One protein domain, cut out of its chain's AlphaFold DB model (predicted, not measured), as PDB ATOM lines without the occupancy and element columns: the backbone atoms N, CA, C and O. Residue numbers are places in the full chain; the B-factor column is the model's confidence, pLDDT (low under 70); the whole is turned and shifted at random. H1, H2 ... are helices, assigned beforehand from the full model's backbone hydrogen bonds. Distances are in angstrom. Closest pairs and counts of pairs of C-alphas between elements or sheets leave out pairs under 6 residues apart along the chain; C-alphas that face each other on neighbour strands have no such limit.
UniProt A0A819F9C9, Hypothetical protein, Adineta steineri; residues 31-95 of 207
ATOM      1  N   ASP A  31     130.053  -0.720  24.392       62.22
ATOM      2  CA  ASP A  31     130.679  -1.711  23.486       62.22
ATOM      3  C   ASP A  31     130.332  -3.175  23.841       62.22
ATOM      4  O   ASP A  31     130.248  -4.052  22.978       62.22
ATOM      5  N   GLU A  32     130.040  -3.437  25.115       72.38
ATOM      6  CA  GLU A  32     129.641  -4.742  25.642       72.38
ATOM      7  C   GLU A  32     128.249  -5.200  25.157       72.38
ATOM      8  O   GLU A  32     128.019  -6.394  24.932       72.38
ATOM      9  N   GLY A  33     127.313  -4.267  24.959       71.31
ATOM     10  CA  GLY A  33     125.939  -4.556  24.540       71.31
ATOM     11  C   GLY A  33     125.844  -4.994  23.078       71.31
ATOM     12  O   GLY A  33     125.182  -5.989  22.764       71.31
ATOM     13  N   ALA A  34     126.553  -4.295  22.187       78.19
ATOM     14  CA  ALA A  34     126.595  -4.625  20.764       78.19
ATOM     15  C   ALA A  34     127.279  -5.978  20.522       78.19
ATOM     16  O   ALA A  34     126.756  -6.815  19.781       78.19
ATOM     17  N   TRP A  35     128.400  -6.229  21.206       84.06
ATOM     18  CA  TRP A  35     129.136  -7.488  21.100       84.06
ATOM     19  C   TRP A  35     128.276  -8.703  21.455       84.06
ATOM     20  O   TRP A  35     128.293  -9.716  20.757       84.06
ATOM     21  N   ARG A  36     127.463  -8.596  22.508       80.00
ATOM     22  CA  ARG A  36     126.621  -9.697  22.981       80.00
ATOM     23  C   ARG A  36     125.515 -10.062  21.985       80.00
ATOM     24  O   ARG A  36     125.235 -11.244  21.792       80.00
ATOM     25  N   ILE A  37     124.933  -9.065  21.315       79.94
ATOM     26  CA  ILE A  37     123.944  -9.277  20.247       79.94
ATOM     27  C   ILE A  37     124.615  -9.933  19.038       79.94
ATOM     28  O   ILE A  37     124.119 -10.937  18.523       79.94
ATOM     29  N   VAL A  38     125.770  -9.409  18.618       85.44
ATOM     30  CA  VAL A  38     126.530  -9.958  17.489       85.44
ATOM     31  C   VAL A  38     126.930 -11.405  17.757       85.44
ATOM     32  O   VAL A  38     126.704 -12.251  16.900       85.44
ATOM     33  N   HIS A  39     127.451 -11.726  18.943       86.75
ATOM     34  CA  HIS A  39     127.856 -13.088  19.293       86.75
ATOM     35  C   HIS A  39     126.674 -14.070  19.285       86.75
ATOM     36  O   HIS A  39     126.817 -15.208  18.842       86.75
ATOM     37  N   CYS A  40     125.491 -13.631  19.730       81.06
ATOM     38  CA  CYS A  40     124.283 -14.456  19.701       81.06
ATOM     39  C   CYS A  40     123.848 -14.772  18.258       81.06
ATOM     40  O   CYS A  40     123.628 -15.934  17.910       81.06
ATOM     41  N   ILE A  41     123.819 -13.756  17.390       82.94
ATOM     42  CA  ILE A  41     123.468 -13.918  15.971       82.94
ATOM     43  C   ILE A  41     124.518 -14.768  15.248       82.94
ATOM     44  O   ILE A  41     124.175 -15.680  14.495       82.94
ATOM     45  N   LEU A  42     125.801 -14.503  15.495       88.88
ATOM     46  CA  LEU A  42     126.907 -15.205  14.855       88.88
ATOM     47  C   LEU A  42     126.919 -16.690  15.236       88.88
ATOM     48  O   LEU A  42     127.101 -17.535  14.363       88.88
ATOM     49  N   GLY A  43     126.641 -17.017  16.503       88.50
ATOM     50  CA  GLY A  43     126.485 -18.400  16.956       88.50
ATOM     51  C   GLY A  43     125.369 -19.137  16.211       88.50
ATOM     52  O   GLY A  43     125.576 -20.260  15.753       88.50
ATOM     53  N   SER A  44     124.221 -18.484  16.012       83.75
ATOM     54  CA  SER A  44     123.096 -19.052  15.255       83.75
ATOM     55  C   SER A  44     123.437 -19.267  13.774       83.75
ATOM     56  O   SER A  44     123.171 -20.337  13.221       83.75
ATOM     57  N   ILE A  45     124.115 -18.305  13.138       85.25
ATOM     58  CA  ILE A  45     124.563 -18.422  11.741       85.25
ATOM     59  C   ILE A  45     125.549 -19.582  11.581       85.25
ATOM     60  O   ILE A  45     125.393 -20.396  10.671       85.25
ATOM     61  N   VAL A  46     126.547 -19.690  12.463       92.19
ATOM     62  CA  VAL A  46     127.539 -20.777  12.425       92.19
ATOM     63  C   VAL A  46     126.864 -22.134  12.625       92.19
ATOM     64  O   VAL A  46     127.178 -23.078  11.900       92.19
ATOM     65  N   LEU A  47     125.900 -22.231  13.546       87.62
ATOM     66  CA  LEU A  47     125.123 -23.452  13.764       87.62
ATOM     67  C   LEU A  47     124.330 -23.846  12.505       87.62
ATOM     68  O   LEU A  47     124.376 -25.003  12.085       87.62
ATOM     69  N   ALA A  48     123.652 -22.884  11.871       84.75
ATOM     70  CA  ALA A  48     122.900 -23.110  10.639       84.75
ATOM     71  C   ALA A  48     123.815 -23.559   9.487       84.75
ATOM     72  O   ALA A  48     123.506 -24.531   8.798       84.75
ATOM     73  N   PHE A  49     124.973 -22.914   9.314       87.19
ATOM     74  CA  PHE A  49     125.973 -23.317   8.324       87.19
ATOM     75  C   PHE A  49     126.527 -24.716   8.593       87.19
ATOM     76  O   PHE A  49     126.670 -25.501   7.659       87.19
ATOM     77  N   GLY A  50     126.801 -25.053   9.855       92.12
ATOM     78  CA  GLY A  50     127.234 -26.392  10.248       92.12
ATOM     79  C   GLY A  50     126.201 -27.457   9.879       92.12
ATOM     80  O   GLY A  50     126.549 -28.471   9.272       92.12
ATOM     81  N   LEU A  51     124.922 -27.193  10.160       87.44
ATOM     82  CA  LEU A  51     123.817 -28.088   9.812       87.44
ATOM     83  C   LEU A  51     123.694 -28.276   8.291       87.44
ATOM     84  O   LEU A  51     123.584 -29.406   7.810       87.44
ATOM     85  N   VAL A  52     123.771 -27.178   7.528       88.56
ATOM     86  CA  VAL A  52     123.780 -27.211   6.059       88.56
ATOM     87  C   VAL A  52     124.950 -28.050   5.563       88.56
ATOM     88  O   VAL A  52     124.735 -28.931   4.739       88.56
ATOM     89  N   ASN A  53     126.155 -27.847   6.091       91.56
ATOM     90  CA  ASN A  53     127.361 -28.518   5.611       91.56
ATOM     91  C   ASN A  53     127.351 -30.032   5.890       91.56
ATOM     92  O   ASN A  53     127.677 -30.829   5.012       91.56
ATOM     93  N   ILE A  54     126.901 -30.449   7.081       90.44
ATOM     94  CA  ILE A  54     126.738 -31.873   7.414       90.44
ATOM     95  C   ILE A  54     125.685 -32.510   6.504       90.44
ATOM     96  O   ILE A  54     125.916 -33.588   5.953       90.44
ATOM     97  N   SER A  55     124.548 -31.833   6.299       88.38
ATOM     98  CA  SER A  55     123.529 -32.332   5.378       88.38
ATOM     99  C   SER A  55     124.078 -32.435   3.953       88.38
ATOM    100  O   SER A  55     123.934 -33.471   3.318       88.38
ATOM    101  N   LEU A  56     124.815 -31.429   3.478       86.56
ATOM    102  CA  LEU A  56     125.394 -31.396   2.139       86.56
ATOM    103  C   LEU A  56     126.283 -32.617   1.872       86.56
ATOM    104  O   LEU A  56     126.145 -33.254   0.830       86.56
ATOM    105  N   GLY A  57     127.138 -32.982   2.834       87.56
ATOM    106  CA  GLY A  57     127.977 -34.178   2.748       87.56
ATOM    107  C   GLY A  57     127.166 -35.472   2.632       87.56
ATOM    108  O   GLY A  57     127.507 -36.346   1.838       87.56
ATOM    109  N   PHE A  58     126.052 -35.574   3.360       86.31
ATOM    110  CA  PHE A  58     125.145 -36.720   3.276       86.31
ATOM    111  C   PHE A  58     124.411 -36.788   1.926       86.31
ATOM    112  O   PHE A  58     124.347 -37.844   1.297       86.31
ATOM    113  N   PHE A  59     123.901 -35.656   1.437       83.38
ATOM    114  CA  PHE A  59     123.160 -35.579   0.173       83.38
ATOM    115  C   PHE A  59     124.063 -35.757  -1.062       83.38
ATOM    116  O   PHE A  59     123.609 -36.327  -2.057       83.38
ATOM    117  N   LEU A  60     125.342 -35.351  -0.991       84.94
ATOM    118  CA  LEU A  60     126.364 -35.607  -2.026       84.94
ATOM    119  C   LEU A  60     126.600 -37.098  -2.247       84.94
ATOM    120  O   LEU A  60     126.845 -37.518  -3.374       84.94
ATOM    121  N   ALA A  61     126.528 -37.892  -1.180       86.56
ATOM    122  CA  ALA A  61     126.842 -39.309  -1.249       86.56
ATOM    123  C   ALA A  61     125.693 -40.167  -1.808       86.56
ATOM    124  O   ALA A  61     125.950 -41.267  -2.291       86.56
ATOM    125  N   VAL A  62     124.436 -39.703  -1.730       88.62
ATOM    126  CA  VAL A  62     123.270 -40.598  -1.864       88.62
ATOM    127  C   VAL A  62     122.273 -40.187  -2.953       88.62
ATOM    128  O   VAL A  62     121.586 -41.060  -3.482       88.62
ATOM    129  N   LEU A  63     122.134 -38.898  -3.298       88.06
ATOM    130  CA  LEU A  63     120.910 -38.421  -3.962       88.06
ATOM    131  C   LEU A  63     121.099 -37.761  -5.342       88.06
ATOM    132  O   LEU A  63     122.092 -37.075  -5.582       88.06
ATOM    133  N   PRO A  64     120.115 -37.926  -6.252       89.00
ATOM    134  CA  PRO A  64     120.158 -37.367  -7.601       89.00
ATOM    135  C   PRO A  64     119.882 -35.851  -7.627       89.00
ATOM    136  O   PRO A  64     119.178 -35.306  -6.775       89.00
ATOM    137  N   LEU A  65     120.386 -35.173  -8.667       86.81
ATOM    138  CA  LEU A  65     120.334 -33.711  -8.864       86.81
ATOM    139  C   LEU A  65     118.970 -33.013  -8.645       86.81
ATOM    140  O   LEU A  65     118.965 -31.916  -8.096       86.81
ATOM    141  N   PRO A  66     117.798 -33.553  -9.029       89.69
ATOM    142  CA  PRO A  66     116.537 -32.860  -8.745       89.69
ATOM    143  C   PRO A  66     116.210 -32.807  -7.243       89.69
ATOM    144  O   PRO A  66     115.639 -31.824  -6.774       89.69
ATOM    145  N   VAL A  67     116.619 -33.819  -6.468       91.06
ATOM    146  CA  VAL A  67     116.396 -33.854  -5.010       91.06
ATOM    147  C   VAL A  67     117.219 -32.772  -4.311       91.06
ATOM    148  O   VAL A  67     116.758 -32.173  -3.342       91.06
ATOM    149  N   TRP A  68     118.391 -32.450  -4.857       88.31
ATOM    150  CA  TRP A  68     119.241 -31.359  -4.388       88.31
ATOM    151  C   TRP A  68     118.555 -29.994  -4.425       88.31
ATOM    152  O   TRP A  68     118.662 -29.221  -3.476       88.31
ATOM    153  N   VAL A  69     117.823 -29.700  -5.501       88.62
ATOM    154  CA  VAL A  69     117.127 -28.414  -5.650       88.62
ATOM    155  C   VAL A  69     116.033 -28.272  -4.593       88.62
ATOM    156  O   VAL A  69     115.949 -27.245  -3.921       88.62
ATOM    157  N   VAL A  70     115.231 -29.322  -4.395       92.88
ATOM    158  CA  VAL A  70     114.173 -29.338  -3.372       92.88
ATOM    159  C   VAL A  70     114.770 -29.205  -1.969       92.88
ATOM    160  O   VAL A  70     114.258 -28.439  -1.154       92.88
ATOM    161  N   TRP A  71     115.888 -29.889  -1.706       88.94
ATOM    162  CA  TRP A  71     116.606 -29.798  -0.435       88.94
ATOM    163  C   TRP A  71     117.107 -28.379  -0.148       88.94
ATOM    164  O   TRP A  71     116.893 -27.859   0.947       88.94
ATOM    165  N   TYR A  72     117.708 -27.711  -1.136       86.69
ATOM    166  CA  TYR A  72     118.161 -26.328  -0.980       86.69
ATOM    167  C   TYR A  72     117.015 -25.360  -0.692       86.69
ATOM    168  O   TYR A  72     117.156 -24.494   0.172       86.69
ATOM    169  N   ILE A  73     115.875 -25.515  -1.372       93.12
ATOM    170  CA  ILE A  73     114.683 -24.701  -1.100       93.12
ATOM    171  C   ILE A  73     114.215 -24.929   0.343       93.12
ATOM    172  O   ILE A  73     113.969 -23.963   1.063       93.12
ATOM    173  N   TYR A  74     114.153 -26.186   0.788       90.56
ATOM    174  CA  TYR A  74     113.755 -26.536   2.152       90.56
ATOM    175  C   TYR A  74     114.691 -25.935   3.213       90.56
ATOM    176  O   TYR A  74     114.224 -25.276   4.144       90.56
ATOM    177  N   MET A  75     116.009 -26.085   3.051       86.12
ATOM    178  CA  MET A  75     116.994 -25.517   3.980       86.12
ATOM    179  C   MET A  75     116.965 -23.985   3.981       86.12
ATOM    180  O   MET A  75     117.052 -23.371   5.042       86.12
ATOM    181  N   SER A  76     116.781 -23.356   2.817       86.06
ATOM    182  CA  SER A  76     116.638 -21.900   2.704       86.06
ATOM    183  C   SER A  76     115.417 -21.391   3.475       86.06
ATOM    184  O   SER A  76     115.525 -20.444   4.254       86.06
ATOM    185  N   LEU A  77     114.268 -22.066   3.348       92.19
ATOM    186  CA  LEU A  77     113.064 -21.733   4.116       92.19
ATOM    187  C   LEU A  77     113.268 -21.898   5.627       92.19
ATOM    188  O   LEU A  77     112.801 -21.051   6.386       92.19
ATOM    189  N   LEU A  78     113.987 -22.936   6.069       86.94
ATOM    190  CA  LEU A  78     114.331 -23.109   7.485       86.94
ATOM    191  C   LEU A  78     115.203 -21.966   8.008       86.94
ATOM    192  O   LEU A  78     114.913 -21.428   9.075       86.94
ATOM    193  N   VAL A  79     116.234 -21.562   7.259       85.12
ATOM    194  CA  VAL A  79     117.113 -20.444   7.638       85.12
ATOM    195  C   VAL A  79     116.328 -19.134   7.705       85.12
ATOM    196  O   VAL A  79     116.435 -18.409   8.693       85.12
ATOM    197  N   ILE A  80     115.490 -18.847   6.704       88.81
ATOM    198  CA  ILE A  80     114.618 -17.662   6.707       88.81
ATOM    199  C   ILE A  80     113.661 -17.708   7.906       88.81
ATOM    200  O   ILE A  80     113.507 -16.708   8.601       88.81
ATOM    201  N   GLY A  81     113.054 -18.864   8.186       90.50
ATOM    202  CA  GLY A  81     112.167 -19.060   9.331       90.50
ATOM    203  C   GLY A  81     112.860 -18.805  10.671       90.50
ATOM    204  O   GLY A  81     112.295 -18.124  11.522       90.50
ATOM    205  N   LEU A  82     114.098 -19.280  10.832       84.50
ATOM    206  CA  LEU A  82     114.932 -19.022  12.009       84.50
ATOM    207  C   LEU A  82     115.216 -17.526  12.183       84.50
ATOM    208  O   LEU A  82     115.007 -16.986  13.266       84.50
ATOM    209  N   ILE A  83     115.610 -16.839  11.107       84.94
ATOM    210  CA  ILE A  83     115.851 -15.389  11.125       84.94
ATOM    211  C   ILE A  83     114.569 -14.631  11.499       84.94
ATOM    212  O   ILE A  83     114.602 -13.725  12.330       84.94
ATOM    213  N   VAL A  84     113.424 -15.001  10.918       91.38
ATOM    214  CA  VAL A  84     112.131 -14.377  11.237       91.38
ATOM    215  C   VAL A  84     111.744 -14.636  12.691       91.38
ATOM    216  O   VAL A  84     111.319 -13.698  13.365       91.38
ATOM    217  N   MET A  85     111.906 -15.863  13.195       88.00
ATOM    218  CA  MET A  85     111.626 -16.200  14.592       88.00
ATOM    219  C   MET A  85     112.485 -15.363  15.544       88.00
ATOM    220  O   MET A  85     111.943 -14.805  16.497       88.00
ATOM    221  N   GLU A  86     113.775 -15.197  15.250       85.31
ATOM    222  CA  GLU A  86     114.689 -14.363  16.036       85.31
ATOM    223  C   GLU A  86     114.232 -12.894  16.040       85.31
ATOM    224  O   GLU A  86     114.119 -12.264  17.090       85.31
ATOM    225  N   ILE A  87     113.866 -12.347  14.874       83.88
ATOM    226  CA  ILE A  87     113.347 -10.975  14.764       83.88
ATOM    227  C   ILE A  87     112.036 -10.819  15.545       83.88
ATOM    228  O   ILE A  87     111.822  -9.797  16.198       83.88
ATOM    229  N   VAL A  88     111.142 -11.807  15.483       88.00
ATOM    230  CA  VAL A  88     109.880 -11.795  16.230       88.00
ATOM    231  C   VAL A  88     110.143 -11.888  17.731       88.00
ATOM    232  O   VAL A  88     109.516 -11.144  18.483       88.00
ATOM    233  N   ALA A  89     111.083 -12.726  18.173       82.56
ATOM    234  CA  ALA A  89     111.497 -12.820  19.571       82.56
ATOM    235  C   ALA A  89     112.034 -11.469  20.073       82.56
ATOM    236  O   ALA A  89     111.523 -10.937  21.059       82.56
ATOM    237  N   LEU A  90     112.929 -10.837  19.309       79.06
ATOM    238  CA  LEU A  90     113.461  -9.503  19.606       79.06
ATOM    239  C   LEU A  90     112.369  -8.421  19.637       79.06
ATOM    240  O   LEU A  90     112.403  -7.506  20.462       79.06
ATOM    241  N   ARG A  91     111.373  -8.500  18.747       82.81
ATOM    242  CA  ARG A  91     110.230  -7.570  18.743       82.81
ATOM    243  C   ARG A  91     109.295  -7.802  19.924       82.81
ATOM    244  O   ARG A  91     108.754  -6.832  20.449       82.81
ATOM    245  N   ARG A  92     109.102  -9.051  20.355       78.88
ATOM    246  CA  ARG A  92     108.223  -9.403  21.478       78.88
ATOM    247  C   ARG A  92     108.758  -8.863  22.802       78.88
ATOM    248  O   ARG A  92     107.970  -8.398  23.620       78.88
ATOM    249  N   GLU A  93     110.078  -8.837  22.965       72.19
ATOM    250  CA  GLU A  93     110.736  -8.211  24.117       72.19
ATOM    251  C   GLU A  93     110.585  -6.682  24.124       72.19
ATOM    252  O   GLU A  93     110.420  -6.086  25.183       72.19
ATOM    253  N   ARG A  94     110.560  -6.035  22.950       64.62
ATOM    254  CA  ARG A  94     110.346  -4.578  22.836       64.62
ATOM    255  C   ARG A  94     108.876  -4.159  22.922       64.62
ATOM    256  O   ARG A  94     108.586  -3.026  23.291       64.62
ATOM    257  N   GLY A  95     107.956  -5.046  22.550       60.53
ATOM    258  CA  GLY A  95     106.520  -4.768  22.460       60.53
ATOM    259  C   GLY A  95     105.717  -5.067  23.726       60.53
ATOM    260  O   GLY A  95     104.510  -4.843  23.718       60.53
TER     261      GLY A  95
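What this domain is: This is residues 31 to 95 of the 207 residues of the protein "Hypothetical protein" of Adineta steineri (UniProt A0A819F9C9). Two long helices, H1 and then H2, make a helical hairpin: H1 runs the length of the rod, the chain turns at residues 63 to 64, and H2 folds back beside it. The two draw only thinly together, and residues 31 to 40 and 87 to 95, at the open end, stand free. The printed part has 65 residues with two named helices and no named strand, all helix in class; it is loose, with a radius of gyration of the C-alphas of 15.5 A, and spans 47 by 23 by 10 A.

How they stand to each other: H1, residues 31 to 62, and H2, residues 65 to 94, only just touch, with 3 pairs of C-alphas within 8 A. The closest are the C-alphas of Ala 48 and Val 79, 7.0 A apart. H1 touches with residues 48 to 59 alone, H2 with residues 68 to 79 alone. They run opposite ways at a shallow tilt of 19 degrees. O i to N i+4 pairs are within hydrogen-bond range in 26 of 28 cases in H1 and 25 of 26 in H2.

Where its parts are: H1 is 47.0 A long, from C-alpha 31 at (130.679, -1.711, 23.486). H2 is 44.2 A long and ends at C-alpha 94 at (110.346, -4.578, 22.836).

The domain as a whole: The C-alphas farthest apart, of Asp 31 and Pro 64, are 48.5 A apart. The printed part has no cut, and the link is tight. Residues 31, 94 and 95 have pLDDT under 70.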